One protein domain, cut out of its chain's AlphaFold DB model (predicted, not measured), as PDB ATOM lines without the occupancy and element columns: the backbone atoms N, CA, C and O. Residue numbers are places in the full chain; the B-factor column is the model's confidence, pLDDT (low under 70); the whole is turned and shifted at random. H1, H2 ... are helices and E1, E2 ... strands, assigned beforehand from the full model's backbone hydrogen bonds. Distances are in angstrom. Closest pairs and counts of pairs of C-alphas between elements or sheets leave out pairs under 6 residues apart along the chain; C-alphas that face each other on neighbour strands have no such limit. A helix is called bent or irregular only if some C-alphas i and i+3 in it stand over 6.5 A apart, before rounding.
ATOM      1  N   ASP A  18      40.587  98.528 132.785       48.00
ATOM      2  CA  ASP A  18      39.665  99.674 132.662       48.00
ATOM      3  C   ASP A  18      40.297 100.968 132.122       48.00
ATOM      4  O   ASP A  18      39.586 101.864 131.651       48.00
ATOM      5  N   THR A  19      41.624 101.055 132.177       53.00
ATOM      6  CA  THR A  19      42.454 102.148 131.647       53.00
ATOM      7  C   THR A  19      43.267 101.738 130.420       53.00
ATOM      8  O   THR A  19      43.967 102.566 129.837       53.00
ATOM      9  N   SER A  20      43.164 100.476 129.998       49.62
ATOM     10  CA  SER A  20      43.884  99.955 128.842       49.62
ATOM     11  C   SER A  20      43.410 100.599 127.539       49.62
ATOM     12  O   SER A  20      42.266 101.049 127.401       49.62
ATOM     13  N   ALA A  21      44.273 100.556 126.521       52.69
ATOM     14  CA  ALA A  21      43.919 100.978 125.170       52.69
ATOM     15  C   ALA A  21      42.682 100.224 124.637       52.69
ATOM     16  O   ALA A  21      41.911 100.790 123.866       52.69
ATOM     17  N   ILE A  22      42.455  98.987 125.095       47.56
ATOM     18  CA  ILE A  22      41.315  98.142 124.723       47.56
ATOM     19  C   ILE A  22      40.017  98.633 125.386       47.56
ATOM     20  O   ILE A  22      39.007  98.774 124.701       47.56
ATOM     21  N   ALA A  23      40.021  98.962 126.681       53.66
ATOM     22  CA  ALA A  23      38.833  99.523 127.339       53.66
ATOM     23  C   ALA A  23      38.495 100.925 126.820       53.66
ATOM     24  O   ALA A  23      37.322 101.253 126.629       53.66
ATOM     25  N   HIS A  24      39.512 101.738 126.521       54.38
ATOM     26  CA  HIS A  24      39.319 103.017 125.845       54.38
ATOM     27  C   HIS A  24      38.718 102.828 124.440       54.38
ATOM     28  O   HIS A  24      37.757 103.507 124.083       54.38
ATOM     29  N   ALA A  25      39.225 101.869 123.660       51.59
ATOM     30  CA  ALA A  25      38.690 101.516 122.346       51.59
ATOM     31  C   ALA A  25      37.224 101.073 122.406       51.59
ATOM     32  O   ALA A  25      36.397 101.550 121.631       51.59
ATOM     33  N   TYR A  26      36.896 100.210 123.368       46.66
ATOM     34  CA  TYR A  26      35.539  99.735 123.603       46.66
ATOM     35  C   TYR A  26      34.584 100.892 123.936       46.66
ATOM     36  O   TYR A  26      33.530 101.029 123.315       46.66
ATOM     37  N   ARG A  27      34.982 101.799 124.842       53.84
ATOM     38  CA  ARG A  27      34.200 103.006 125.185       53.84
ATOM     39  C   ARG A  27      34.083 103.994 124.017       53.84
ATOM     40  O   ARG A  27      33.094 104.717 123.933       53.84
ATOM     41  N   ALA A  28      35.052 104.003 123.104       51.56
ATOM     42  CA  ALA A  28      35.051 104.821 121.893       51.56
ATOM     43  C   ALA A  28      34.245 104.213 120.724       51.56
ATOM     44  O   ALA A  28      34.200 104.818 119.652       51.56
ATOM     45  N   GLY A  29      33.603 103.050 120.910       48.97
ATOM     46  CA  GLY A  29      32.778 102.398 119.887       48.97
ATOM     47  C   GLY A  29      33.569 101.608 118.840       48.97
ATOM     48  O   GLY A  29      33.064 101.371 117.743       48.97
ATOM     49  N   VAL A  30      34.807 101.211 119.150       60.38
ATOM     50  CA  VAL A  30      35.599 100.299 118.311       60.38
ATOM     51  C   VAL A  30      35.050  98.875 118.452       60.38
ATOM     52  O   VAL A  30      34.724  98.439 119.557       60.38
ATOM     53  N   ASN A  31      34.958  98.136 117.342       67.19
ATOM     54  CA  ASN A  31      34.469  96.757 117.335       67.19
ATOM     55  C   ASN A  31      35.481  95.817 118.017       67.19
ATOM     56  O   ASN A  31      36.416  95.313 117.395       67.19
ATOM     57  N   ALA A  32      35.300  95.597 119.320       64.31
ATOM     58  CA  ALA A  32      36.188  94.763 120.125       64.31
ATOM     59  C   ALA A  32      36.236  93.302 119.647       64.31
ATOM     60  O   ALA A  32      37.271  92.657 119.780       64.31
ATOM     61  N   THR A  33      35.153  92.803 119.047       69.81
ATOM     62  CA  THR A  33      35.079  91.438 118.510       69.81
ATOM     63  C   THR A  33      35.987  91.262 117.294       69.81
ATOM     64  O   THR A  33      36.670  90.250 117.181       69.81
ATOM     65  N   GLU A  34      36.033  92.249 116.393       72.62
ATOM     66  CA  GLU A  34      36.931  92.223 115.228       72.62
ATOM     67  C   GLU A  34      38.400  92.332 115.649       72.62
ATOM     68  O   GLU A  34      39.246  91.588 115.150       72.62
ATOM     69  N   LEU A  35      38.698  93.205 116.618       78.69
ATOM     70  CA  LEU A  35      40.048  93.358 117.158       78.69
ATOM     71  C   LEU A  35      40.541  92.075 117.845       78.69
ATOM     72  O   LEU A  35      41.683  91.668 117.627       78.69
ATOM     73  N   ASP A  36      39.687  91.427 118.641       78.69
ATOM     74  CA  ASP A  36      40.000  90.147 119.279       78.69
ATOM     75  C   ASP A  36      40.194  89.033 118.238       78.69
ATOM     76  O   ASP A  36      41.192  88.311 118.278       78.69
ATOM     77  N   ALA A  37      39.311  88.946 117.238       82.69
ATOM     78  CA  ALA A  37      39.439  87.975 116.154       82.69
ATOM     79  C   ALA A  37      40.775  88.124 115.406       82.69
ATOM     80  O   ALA A  37      41.451  87.125 115.139       82.69
ATOM     81  N   LEU A  38      41.196  89.359 115.117       88.31
ATOM     82  CA  LEU A  38      42.484  89.628 114.487       88.31
ATOM     83  C   LEU A  38      43.657  89.293 115.417       88.31
ATOM     84  O   LEU A  38      44.601  88.635 114.985       88.31
ATOM     85  N   ALA A  39      43.587  89.645 116.704       86.56
ATOM     86  CA  ALA A  39      44.614  89.273 117.679       86.56
ATOM     87  C   ALA A  39      44.792  87.745 117.772       86.56
ATOM     88  O   ALA A  39      45.920  87.245 117.809       86.56
ATOM     89  N   GLN A  40      43.698  86.981 117.725       87.94
ATOM     90  CA  GLN A  40      43.744  85.518 117.679       87.94
ATOM     91  C   GLN A  40      44.381  84.978 116.389       87.94
ATOM     92  O   GLN A  40      45.042  83.937 116.427       87.94
ATOM     93  N   VAL A  41      44.183  85.641 115.245       91.69
ATOM     94  CA  VAL A  41      44.854  85.295 113.978       91.69
ATOM     95  C   VAL A  41      46.359  85.537 114.094       91.69
ATOM     96  O   VAL A  41      47.138  84.641 113.781       91.69
ATOM     97  N   ILE A  42      46.777  86.688 114.625       91.56
ATOM     98  CA  ILE A  42      48.196  87.020 114.823       91.56
ATOM     99  C   ILE A  42      48.878  86.038 115.780       91.56
ATOM    100  O   ILE A  42      49.973  85.560 115.489       91.56
ATOM    101  N   ASN A  43      48.224  85.679 116.885       86.69
ATOM    102  CA  ASN A  43      48.762  84.703 117.833       86.69
ATOM    103  C   ASN A  43      48.916  83.310 117.205       86.69
ATOM    104  O   ASN A  43      49.927  82.644 117.429       86.69
ATOM    105  N   ARG A  44      47.944  82.877 116.391       91.19
ATOM    106  CA  ARG A  44      48.037  81.614 115.643       91.19
ATOM    107  C   ARG A  44      49.153  81.651 114.607       91.19
ATOM    108  O   ARG A  44      49.940  80.718 114.561       91.19
ATOM    109  N   LEU A  45      49.298  82.743 113.860       90.81
ATOM    110  CA  LEU A  45      50.408  82.918 112.918       90.81
ATOM    111  C   LEU A  45      51.766  82.855 113.612       90.81
ATOM    112  O   LEU A  45      52.661  82.168 113.132       90.81
ATOM    113  N   ALA A  46      51.919  83.532 114.750       85.31
ATOM    114  CA  ALA A  46      53.178  83.545 115.483       85.31
ATOM    115  C   ALA A  46      53.569  82.161 116.029       85.31
ATOM    116  O   ALA A  46      54.761  81.874 116.145       85.31
ATOM    117  N   ARG A  47      52.583  81.315 116.357       87.81
ATOM    118  CA  ARG A  47      52.796  79.965 116.896       87.81
ATOM    119  C   ARG A  47      52.950  78.902 115.808       87.81
ATOM    120  O   ARG A  47      53.853  78.077 115.892       87.81
ATOM    121  N   ASP A  48      52.063  78.927 114.819       91.81
ATOM    122  CA  ASP A  48      51.851  77.833 113.867       91.81
ATOM    123  C   ASP A  48      52.423  78.159 112.468       91.81
ATOM    124  O   ASP A  48      52.531  77.280 111.618       91.81
ATOM    125  N   GLY A  49      52.810  79.416 112.209       89.94
ATOM    126  CA  GLY A  49      53.372  79.882 110.932       89.94
ATOM    127  C   GLY A  49      52.342  80.081 109.811       89.94
ATOM    128  O   GLY A  49      52.596  80.816 108.857       89.94
ATOM    129  N   SER A  50      51.155  79.491 109.933       92.81
ATOM    130  CA  SER A  50      50.015  79.716 109.046       92.81
ATOM    131  C   SER A  50      48.696  79.580 109.805       92.81
ATOM    132  O   SER A  50      48.622  78.951 110.861       92.81
ATOM    133  N   THR A  51      47.638  80.208 109.300       94.44
ATOM    134  CA  THR A  51      46.284  80.060 109.846       94.44
ATOM    135  C   THR A  51      45.239  80.414 108.798       94.44
ATOM    136  O   THR A  51      45.514  81.118 107.832       94.44
ATOM    137  N   VAL A  52      44.006  79.988 109.051       92.25
ATOM    138  CA  VAL A  52      42.826  80.443 108.315       92.25
ATOM    139  C   VAL A  52      42.182  81.603 109.070       92.25
ATOM    140  O   VAL A  52      41.962  81.504 110.284       92.25
ATOM    141  N   ALA A  53      41.867  82.686 108.365       89.19
ATOM    142  CA  ALA A  53      41.157  83.851 108.886       89.19
ATOM    143  C   ALA A  53      39.819  84.053 108.147       89.19
ATOM    144  O   ALA A  53      39.695  83.661 106.986       89.19
ATOM    145  N   PRO A  54      38.802  84.653 108.788       87.44
ATOM    146  CA  PRO A  54      37.601  85.110 108.093       87.44
ATOM    147  C   PRO A  54      37.940  86.169 107.037       87.44
ATOM    148  O   PRO A  54      38.761  87.052 107.289       87.44
ATOM    149  N   ALA A  55      37.258  86.138 105.892       85.62
ATOM    150  CA  ALA A  55      37.445  87.116 104.819       85.62
ATOM    151  C   ALA A  55      37.100  88.554 105.245       85.62
ATOM    152  O   ALA A  55      37.622  89.509 104.682       85.62
ATOM    153  N   SER A  56      36.290  88.732 106.294       82.12
ATOM    154  CA  SER A  56      36.020  90.052 106.878       82.12
ATOM    155  C   SER A  56      37.277  90.765 107.393       82.12
ATOM    156  O   SER A  56      37.277  91.987 107.473       82.12
ATOM    157  N   LEU A  57      38.345  90.023 107.721       86.00
ATOM    158  CA  LEU A  57      39.621  90.572 108.192       86.00
ATOM    159  C   LEU A  57      40.609  90.881 107.054       86.00
ATOM    160  O   LEU A  57      41.724  91.321 107.328       86.00
ATOM    161  N   GLU A  58      40.238  90.655 105.788       86.50
ATOM    162  CA  GLU A  58      41.128  90.856 104.634       86.50
ATOM    163  C   GLU A  58      41.709  92.272 104.601       86.50
ATOM    164  O   GLU A  58      42.920  92.445 104.500       86.50
ATOM    165  N   ALA A  59      40.855  93.283 104.774       84.00
ATOM    166  CA  ALA A  59      41.263  94.684 104.745       84.00
ATOM    167  C   ALA A  59      42.256  95.043 105.867       84.00
ATOM    168  O   ALA A  59      43.151  95.862 105.663       84.00
ATOM    169  N   ASP A  60      42.118  94.427 107.044       84.81
ATOM    170  CA  ASP A  60      43.008  94.665 108.181       84.81
ATOM    171  C   ASP A  60      44.366  93.960 108.009       84.81
ATOM    172  O   ASP A  60      45.407  94.498 108.407       84.81
ATOM    173  N   LEU A  61      44.363  92.777 107.382       89.12
ATOM    174  CA  LEU A  61      45.555  91.984 107.066       89.12
ATOM    175  C   LEU A  61      46.332  92.530 105.862       89.12
ATOM    176  O   LEU A  61      47.547  92.338 105.775       89.12
ATOM    177  N   GLU A  62      45.661  93.249 104.965       88.50
ATOM    178  CA  GLU A  62      46.254  93.838 103.767       88.50
ATOM    179  C   GLU A  62      47.450  94.740 104.096       88.50
ATOM    180  O   GLU A  62      48.535  94.581 103.538       88.50
ATOM    181  N   GLY A  63      47.312  95.611 105.098       84.69
ATOM    182  CA  GLY A  63      48.411  96.480 105.526       84.69
ATOM    183  C   GLY A  63      49.628  95.716 106.069       84.69
ATOM    184  O   GLY A  63      50.739  96.239 106.062       84.69
ATOM    185  N   MET A  64      49.451  94.476 106.535       88.62
ATOM    186  CA  MET A  64      50.558  93.608 106.962       88.62
ATOM    187  C   MET A  64      51.186  92.868 105.775       88.62
ATOM    188  O   MET A  64      52.395  92.622 105.782       88.62
ATOM    189  N   ARG A  65      50.386  92.551 104.747       90.44
ATOM    190  CA  ARG A  65      50.850  92.002 103.466       90.44
ATOM    191  C   ARG A  65      51.737  92.997 102.725       90.44
ATOM    192  O   ARG A  65      52.822  92.625 102.292       90.44
ATOM    193  N   GLU A  66      51.319  94.259 102.634       88.56
ATOM    194  CA  GLU A  66      52.091  95.330 101.979       88.56
ATOM    195  C   GLU A  66      53.474  95.544 102.616       88.56
ATOM    196  O   GLU A  66      54.441  95.863 101.927       88.56
ATOM    197  N   LEU A  67      53.585  95.328 103.930       85.75
ATOM    198  CA  LEU A  67      54.847  95.405 104.671       85.75
ATOM    199  C   LEU A  67      55.689  94.122 104.579       85.75
ATOM    200  O   LEU A  67      56.790  94.074 105.128       85.75
ATOM    201  N   GLY A  68      55.190  93.086 103.900       89.19
ATOM    202  CA  GLY A  68      55.887  91.817 103.707       89.19
ATOM    203  C   GLY A  68      55.899  90.908 104.936       89.19
ATOM    204  O   GLY A  68      56.738  90.013 105.012       89.19
ATOM    205  N   TYR A  69      55.000  91.110 105.907       88.81
ATOM    206  CA  TYR A  69      54.928  90.246 107.089       88.81
ATOM    207  C   TYR A  69      54.141  88.957 106.848       88.81
ATOM    208  O   TYR A  69      54.450  87.928 107.451       88.81
ATOM    209  N   VAL A  70      53.129  89.005 105.978       93.38
ATOM    210  CA  VAL A  70      52.254  87.868 105.668       93.38
ATOM    211  C   VAL A  70      51.973  87.771 104.171       93.38
ATOM    212  O   VAL A  70      52.043  88.768 103.453       93.38
ATOM    213  N   THR A  71      51.594  86.586 103.702       94.19
ATOM    214  CA  THR A  71      50.909  86.397 102.417       94.19
ATOM    215  C   THR A  71      49.453  86.026 102.646       94.19
ATOM    216  O   THR A  71      49.115  85.361 103.625       94.19
ATOM    217  N   LEU A  72      48.598  86.465 101.722       92.62
ATOM    218  CA  LEU A  72      47.170  86.171 101.711       92.62
ATOM    219  C   LEU A  72      46.843  85.399 100.438       92.62
ATOM    220  O   LEU A  72      47.237  85.812  99.344       92.62
ATOM    221  N   SER A  73      46.126  84.294 100.587       88.06
ATOM    222  CA  SER A  73      45.558  83.559  99.456       88.06
ATOM    223  C   SER A  73      44.263  84.224  98.985       88.06
ATOM    224  O   SER A  73      43.644  84.979  99.730       88.06
ATOM    225  N   SER A  74      43.824  83.953  97.752       81.19
ATOM    226  CA  SER A  74      42.517  84.443  97.295       81.19
ATOM    227  C   SER A  74      41.393  83.897  98.193       81.19
ATOM    228  O   SER A  74      41.435  82.709  98.525       81.19
ATOM    229  N   PRO A  75      40.384  84.712  98.560       78.12
ATOM    230  CA  PRO A  75      39.317  84.267  99.446       78.12
ATOM    231  C   PRO A  75      38.549  83.088  98.845       78.12
ATOM    232  O   PRO A  75      38.055  83.165  97.719       78.12
ATOM    233  N   GLN A  76      38.412  82.002  99.603       75.19
ATOM    234  CA  GLN A  76      37.555  80.869  99.261       75.19
ATOM    235  C   GLN A  76      36.534  80.673 100.378       75.19
ATOM    236  O   GLN A  76      36.909  80.489 101.531       75.19
ATOM    237  N   HIS A  77      35.242  80.690 100.041       74.88
ATOM    238  CA  HIS A  77      34.153  80.423 100.992       74.88
ATOM    239  C   HIS A  77      34.259  81.248 102.295       74.88
ATOM    240  O   HIS A  77      34.250  80.690 103.389       74.88
ATOM    241  N   GLU A  78      34.412  82.574 102.172       83.06
ATOM    242  CA  GLU A  78      34.538  83.519 103.306       83.06
ATOM    243  C   GLU A  78      35.755  83.289 104.214       83.06
ATOM    244  O   GLU A  78      35.819  83.792 105.339       83.06
ATOM    245  N   ARG A  79      36.748  82.548 103.729       87.50
ATOM    246  CA  ARG A  79      37.989  82.267 104.439       87.50
ATOM    247  C   ARG A  79      39.190  82.623 103.586       87.50
ATOM    248  O   ARG A  79      39.157  82.522 102.362       87.50
ATOM    249  N   ILE A  80      40.245  83.048 104.263       91.75
ATOM    250  CA  ILE A  80      41.514  83.429 103.662       91.75
ATOM    251  C   ILE A  80      42.614  82.690 104.404       91.75
ATOM    252  O   ILE A  80      42.705  82.762 105.633       91.75
ATOM    253  N   ASP A  81      43.453  81.992 103.649       92.44
ATOM    254  CA  ASP A  81      44.668  81.398 104.186       92.44
ATOM    255  C   ASP A  81      45.742  82.473 104.308       92.44
ATOM    256  O   ASP A  81      46.075  83.161 103.336       92.44
ATOM    257  N   VAL A  82      46.282  82.592 105.515       94.56
ATOM    258  CA  VAL A  82      47.311  83.560 105.876       94.56
ATOM    259  C   VAL A  82      48.572  82.795 106.240       94.56
ATOM    260  O   VAL A  82      48.540  81.903 107.090       94.56
ATOM    261  N   THR A  83      49.690  83.142 105.608       95.50
ATOM    262  CA  THR A  83      50.995  82.532 105.900       95.50
ATOM    263  C   THR A  83      51.980  83.594 106.349       95.50
ATOM    264  O   THR A  83      52.039  84.684 105.784       95.50
ATOM    265  N   LEU A  84      52.750  83.281 107.384       94.56
ATOM    266  CA  LEU A  84      53.747  84.167 107.959       94.56
ATOM    267  C   LEU A  84      55.038  84.147 107.125       94.56
ATOM    268  O   LEU A  84      55.551  83.082 106.790       94.56
ATOM    269  N   LEU A  85      55.586  85.327 106.826       91.88
ATOM    270  CA  LEU A  85      56.846  85.487 106.083       91.88
ATOM    271  C   LEU A  85      58.027  85.936 106.954       91.88
ATOM    272  O   LEU A  85      59.165  85.964 106.490       91.88
ATOM    273  N   CYS A  86      57.771  86.315 108.203       86.75
ATOM    274  CA  CYS A  86      58.771  86.845 109.124       86.75
ATOM    275  C   CYS A  86      58.788  86.060 110.449       86.75
ATOM    276  O   CYS A  86      57.936  85.204 110.675       86.75
ATOM    277  N   PRO A  87      59.739  86.309 111.366       89.06
ATOM    278  CA  PRO A  87      59.667  85.732 112.705       89.06
ATOM    279  C   PRO A  87      58.368  86.138 113.414       89.06
ATOM    280  O   PRO A  87      58.036  87.321 113.459       89.06
ATOM    281  N   GLY A  88      57.660  85.184 114.028       80.00
ATOM    282  CA  GLY A  88      56.363  85.438 114.677       80.00
ATOM    283  C   GLY A  88      56.404  86.567 115.709       80.00
ATOM    284  O   GLY A  88      55.524  87.423 115.727       80.00
ATOM    285  N   ALA A  89      57.489  86.643 116.484       79.19
ATOM    286  CA  ALA A  89      57.713  87.723 117.443       79.19
ATOM    287  C   ALA A  89      57.728  89.115 116.786       79.19
ATOM    288  O   ALA A  89      57.212  90.066 117.366       79.19
ATOM    289  N   LEU A  90      58.264  89.243 115.566       80.94
ATOM    290  CA  LEU A  90      58.297  90.513 114.839       80.94
ATOM    291  C   LEU A  90      56.886  90.958 114.442       80.94
ATOM    292  O   LEU A  90      56.531  92.115 114.668       80.94
ATOM    293  N   LEU A  91      56.073  90.040 113.905       85.38
ATOM    294  CA  LEU A  91      54.673  90.321 113.582       85.38
ATOM    295  C   LEU A  91      53.888  90.706 114.840       85.38
ATOM    296  O   LEU A  91      53.168  91.702 114.823       85.38
ATOM    297  N   SER A  92      54.052  89.967 115.941       77.81
ATOM    298  CA  SER A  92      53.389  90.275 117.213       77.81
ATOM    299  C   SER A  92      53.793  91.650 117.752       77.81
ATOM    300  O   SER A  92      52.921  92.430 118.131       77.81
ATOM    301  N   CYS A  93      55.085  91.992 117.746       77.06
ATOM    302  CA  CYS A  93      55.554  93.316 118.162       77.06
ATOM    303  C   CYS A  93      54.972  94.427 117.280       77.06
ATOM    304  O   CYS A  93      54.467  95.420 117.799       77.06
ATOM    305  N   TYR A  94      54.989  94.260 115.956       83.81
ATOM    306  CA  TYR A  94      54.385  95.229 115.043       83.81
ATOM    307  C   TYR A  94      52.880  95.393 115.299       83.81
ATOM    308  O   TYR A  94      52.384  96.519 115.391       83.81
ATOM    309  N   PHE A  95      52.157  94.282 115.450       83.62
ATOM    310  CA  PHE A  95      50.719  94.290 115.682       83.62
ATOM    311  C   PHE A  95      50.365  95.087 116.941       83.62
ATOM    312  O   PHE A  95      49.618  96.063 116.861       83.62
ATOM    313  N   TRP A  96      50.964  94.740 118.080       77.38
ATOM    314  CA  TRP A  96      50.642  95.367 119.362       77.38
ATOM    315  C   TRP A  96      51.164  96.797 119.490       77.38
ATOM    316  O   TRP A  96      50.478  97.649 120.051       77.38
ATOM    317  N   SER A  97      52.361  97.086 118.976       68.19
ATOM    318  CA  SER A  97      53.009  98.385 119.192       68.19
ATOM    319  C   SER A  97      52.708  99.419 118.109       68.19
ATOM    320  O   SER A  97      52.890 100.610 118.354       68.19
ATOM    321  N   VAL A  98      52.267  99.004 116.918       75.88
ATOM    322  CA  VAL A  98      52.063  99.917 115.781       75.88
ATOM    323  C   VAL A  98      50.655  99.809 115.216       75.88
ATOM    324  O   VAL A  98      49.954 100.821 115.135       75.88
ATOM    325  N   TRP A  99      50.226  98.606 114.833       84.50
ATOM    326  CA  TRP A  99      48.943  98.430 114.151       84.50
ATOM    327  C   TRP A  99      47.766  98.759 115.074       84.50
ATOM    328  O   TRP A  99      46.935  99.588 114.709       84.50
ATOM    329  N   VAL A 100      47.732  98.191 116.287       76.88
ATOM    330  CA  VAL A 100      46.643  98.413 117.252       76.88
ATOM    331  C   VAL A 100      46.500  99.900 117.600       76.88
ATOM    332  O   VAL A 100      45.423 100.444 117.357       76.88
ATOM    333  N   PRO A 101      47.543 100.626 118.054       64.56
ATOM    334  CA  PRO A 101      47.422 102.059 118.323       64.56
ATOM    335  C   PRO A 101      46.917 102.858 117.119       64.56
ATOM    336  O   PRO A 101      46.068 103.734 117.275       64.56
ATOM    337  N   ARG A 102      47.389 102.544 115.906       71.50
ATOM    338  CA  ARG A 102      46.940 103.220 114.683       71.50
ATOM    339  C   ARG A 102      45.467 102.941 114.382       71.50
ATOM    340  O   ARG A 102      44.726 103.885 114.121       71.50
ATOM    341  N   HIS A 103      45.043 101.681 114.459       75.81
ATOM    342  CA  HIS A 103      43.658 101.273 114.242       75.81
ATOM    343  C   HIS A 103      42.718 101.969 115.235       75.81
ATOM    344  O   HIS A 103      41.707 102.556 114.844       75.81
ATOM    345  N   LEU A 104      43.097 102.001 116.515       66.38
ATOM    346  CA  LEU A 104      42.344 102.701 117.554       66.38
ATOM    347  C   LEU A 104      42.284 104.211 117.305       66.38
ATOM    348  O   LEU A 104      41.224 104.820 117.445       66.38
ATOM    349  N   LEU A 105      43.388 104.829 116.881       62.91
ATOM    350  CA  LEU A 105      43.435 106.258 116.571       62.91
ATOM    351  C   LEU A 105      42.604 106.641 115.342       62.91
ATOM    352  O   LEU A 105      42.076 107.755 115.311       62.91
ATOM    353  N   ASP A 106      42.498 105.775 114.338       64.19
ATOM    354  CA  ASP A 106      41.691 106.027 113.140       64.19
ATOM    355  C   ASP A 106      40.191 105.808 113.392       64.19
ATOM    356  O   ASP A 106      39.363 106.480 112.772       64.19
ATOM    357  N   ARG A 107      39.835 104.921 114.332       61.22
ATOM    358  CA  ARG A 107      38.443 104.604 114.696       61.22
ATOM    359  C   ARG A 107      37.905 105.410 115.881       61.22
ATOM    360  O   ARG A 107      36.692 105.545 116.006       61.22
ATOM    361  N   SER A 108      38.772 105.983 116.717       54.97
ATOM    362  CA  SER A 108      38.362 106.899 117.786       54.97
ATOM    363  C   SER A 108      37.733 108.170 117.204       54.97
ATOM    364  O   SER A 108      38.315 108.847 116.349       54.97
TER     365      SER A 108
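Overview. This is residues 18 to 108 of the 170 residues of an uncharacterized protein of Pseudomonas gessardii (UniProt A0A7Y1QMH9). A small three-stranded sheet makes a wall, with H2 and H3 over one face and no named helix over the other. The bent helix H4 folds back beside H2, and H1 lies near its second arm, H4b, far from the sheet. The printed part has 91 residues, in order H1 H2 E1 H3 E2 E3 H4, with sheet order E1 E3 E2, all antiparallel. It is mostly helix and compact, radius of gyration of the C-alphas 13.0 A, spanning 35 by 28 by 21 A.

Along the chain. H1 is residues 21 to 27, from C-alpha (43.919, 100.978, 125.170). H2, 32 to 48, is 23.9 A long; E1 is 50 to 54; H3, 55 to 66, is 17.0 A long and irregular, C-alphas 56 and 59 being 7.3 A apart. E2 is 70 to 72, and E3, 79 to 84, is 16.3 A long. H4, 88 to 107, was assigned as one helix by its hydrogen bonds but is bent, C-alphas 97 and 100 being 6.7 A apart: its arms are H4a, residues 88 to 97, and H4b, residues 100 to 107, with C-alpha 107 at (38.443, 104.604, 114.696).

Arrangement. E1 and E3 pair through N 51 and O 82, 2.9 A; the hairpin E2 and E3 through N 71 and O 83, 2.9 A. E1, H3, E2 form a split strand-helix-strand unit, E3 between its strands, with a right-handed crossover. H2 and H3 are on the same face, two layers, helices over a sheet, at heights of 9.2 and 8.2 A. H2 touches H4a with residues 42 to 47 alone, closest C-alphas Ala 46 and Gly 88, 3.8 A, at a shallow tilt of 23 degrees, opposite ways. H1 and H4b only just touch, with 3 pairs of C-alphas within 8 A, the closest Ala 25 and Leu 104, 6.1 A. Every O i to N i+4 pair is within hydrogen-bond range in H1, H2, H4a and H4b; H3 has 4 of 8.

Size, cuts and confidence. The farthest C-alphas, Thr 19 and Gln 76, are 39.1 A apart. The printed part has no cut and no long link. pLDDT is under 70 at residues 18 to 33, 97, 101 and 104 to 108.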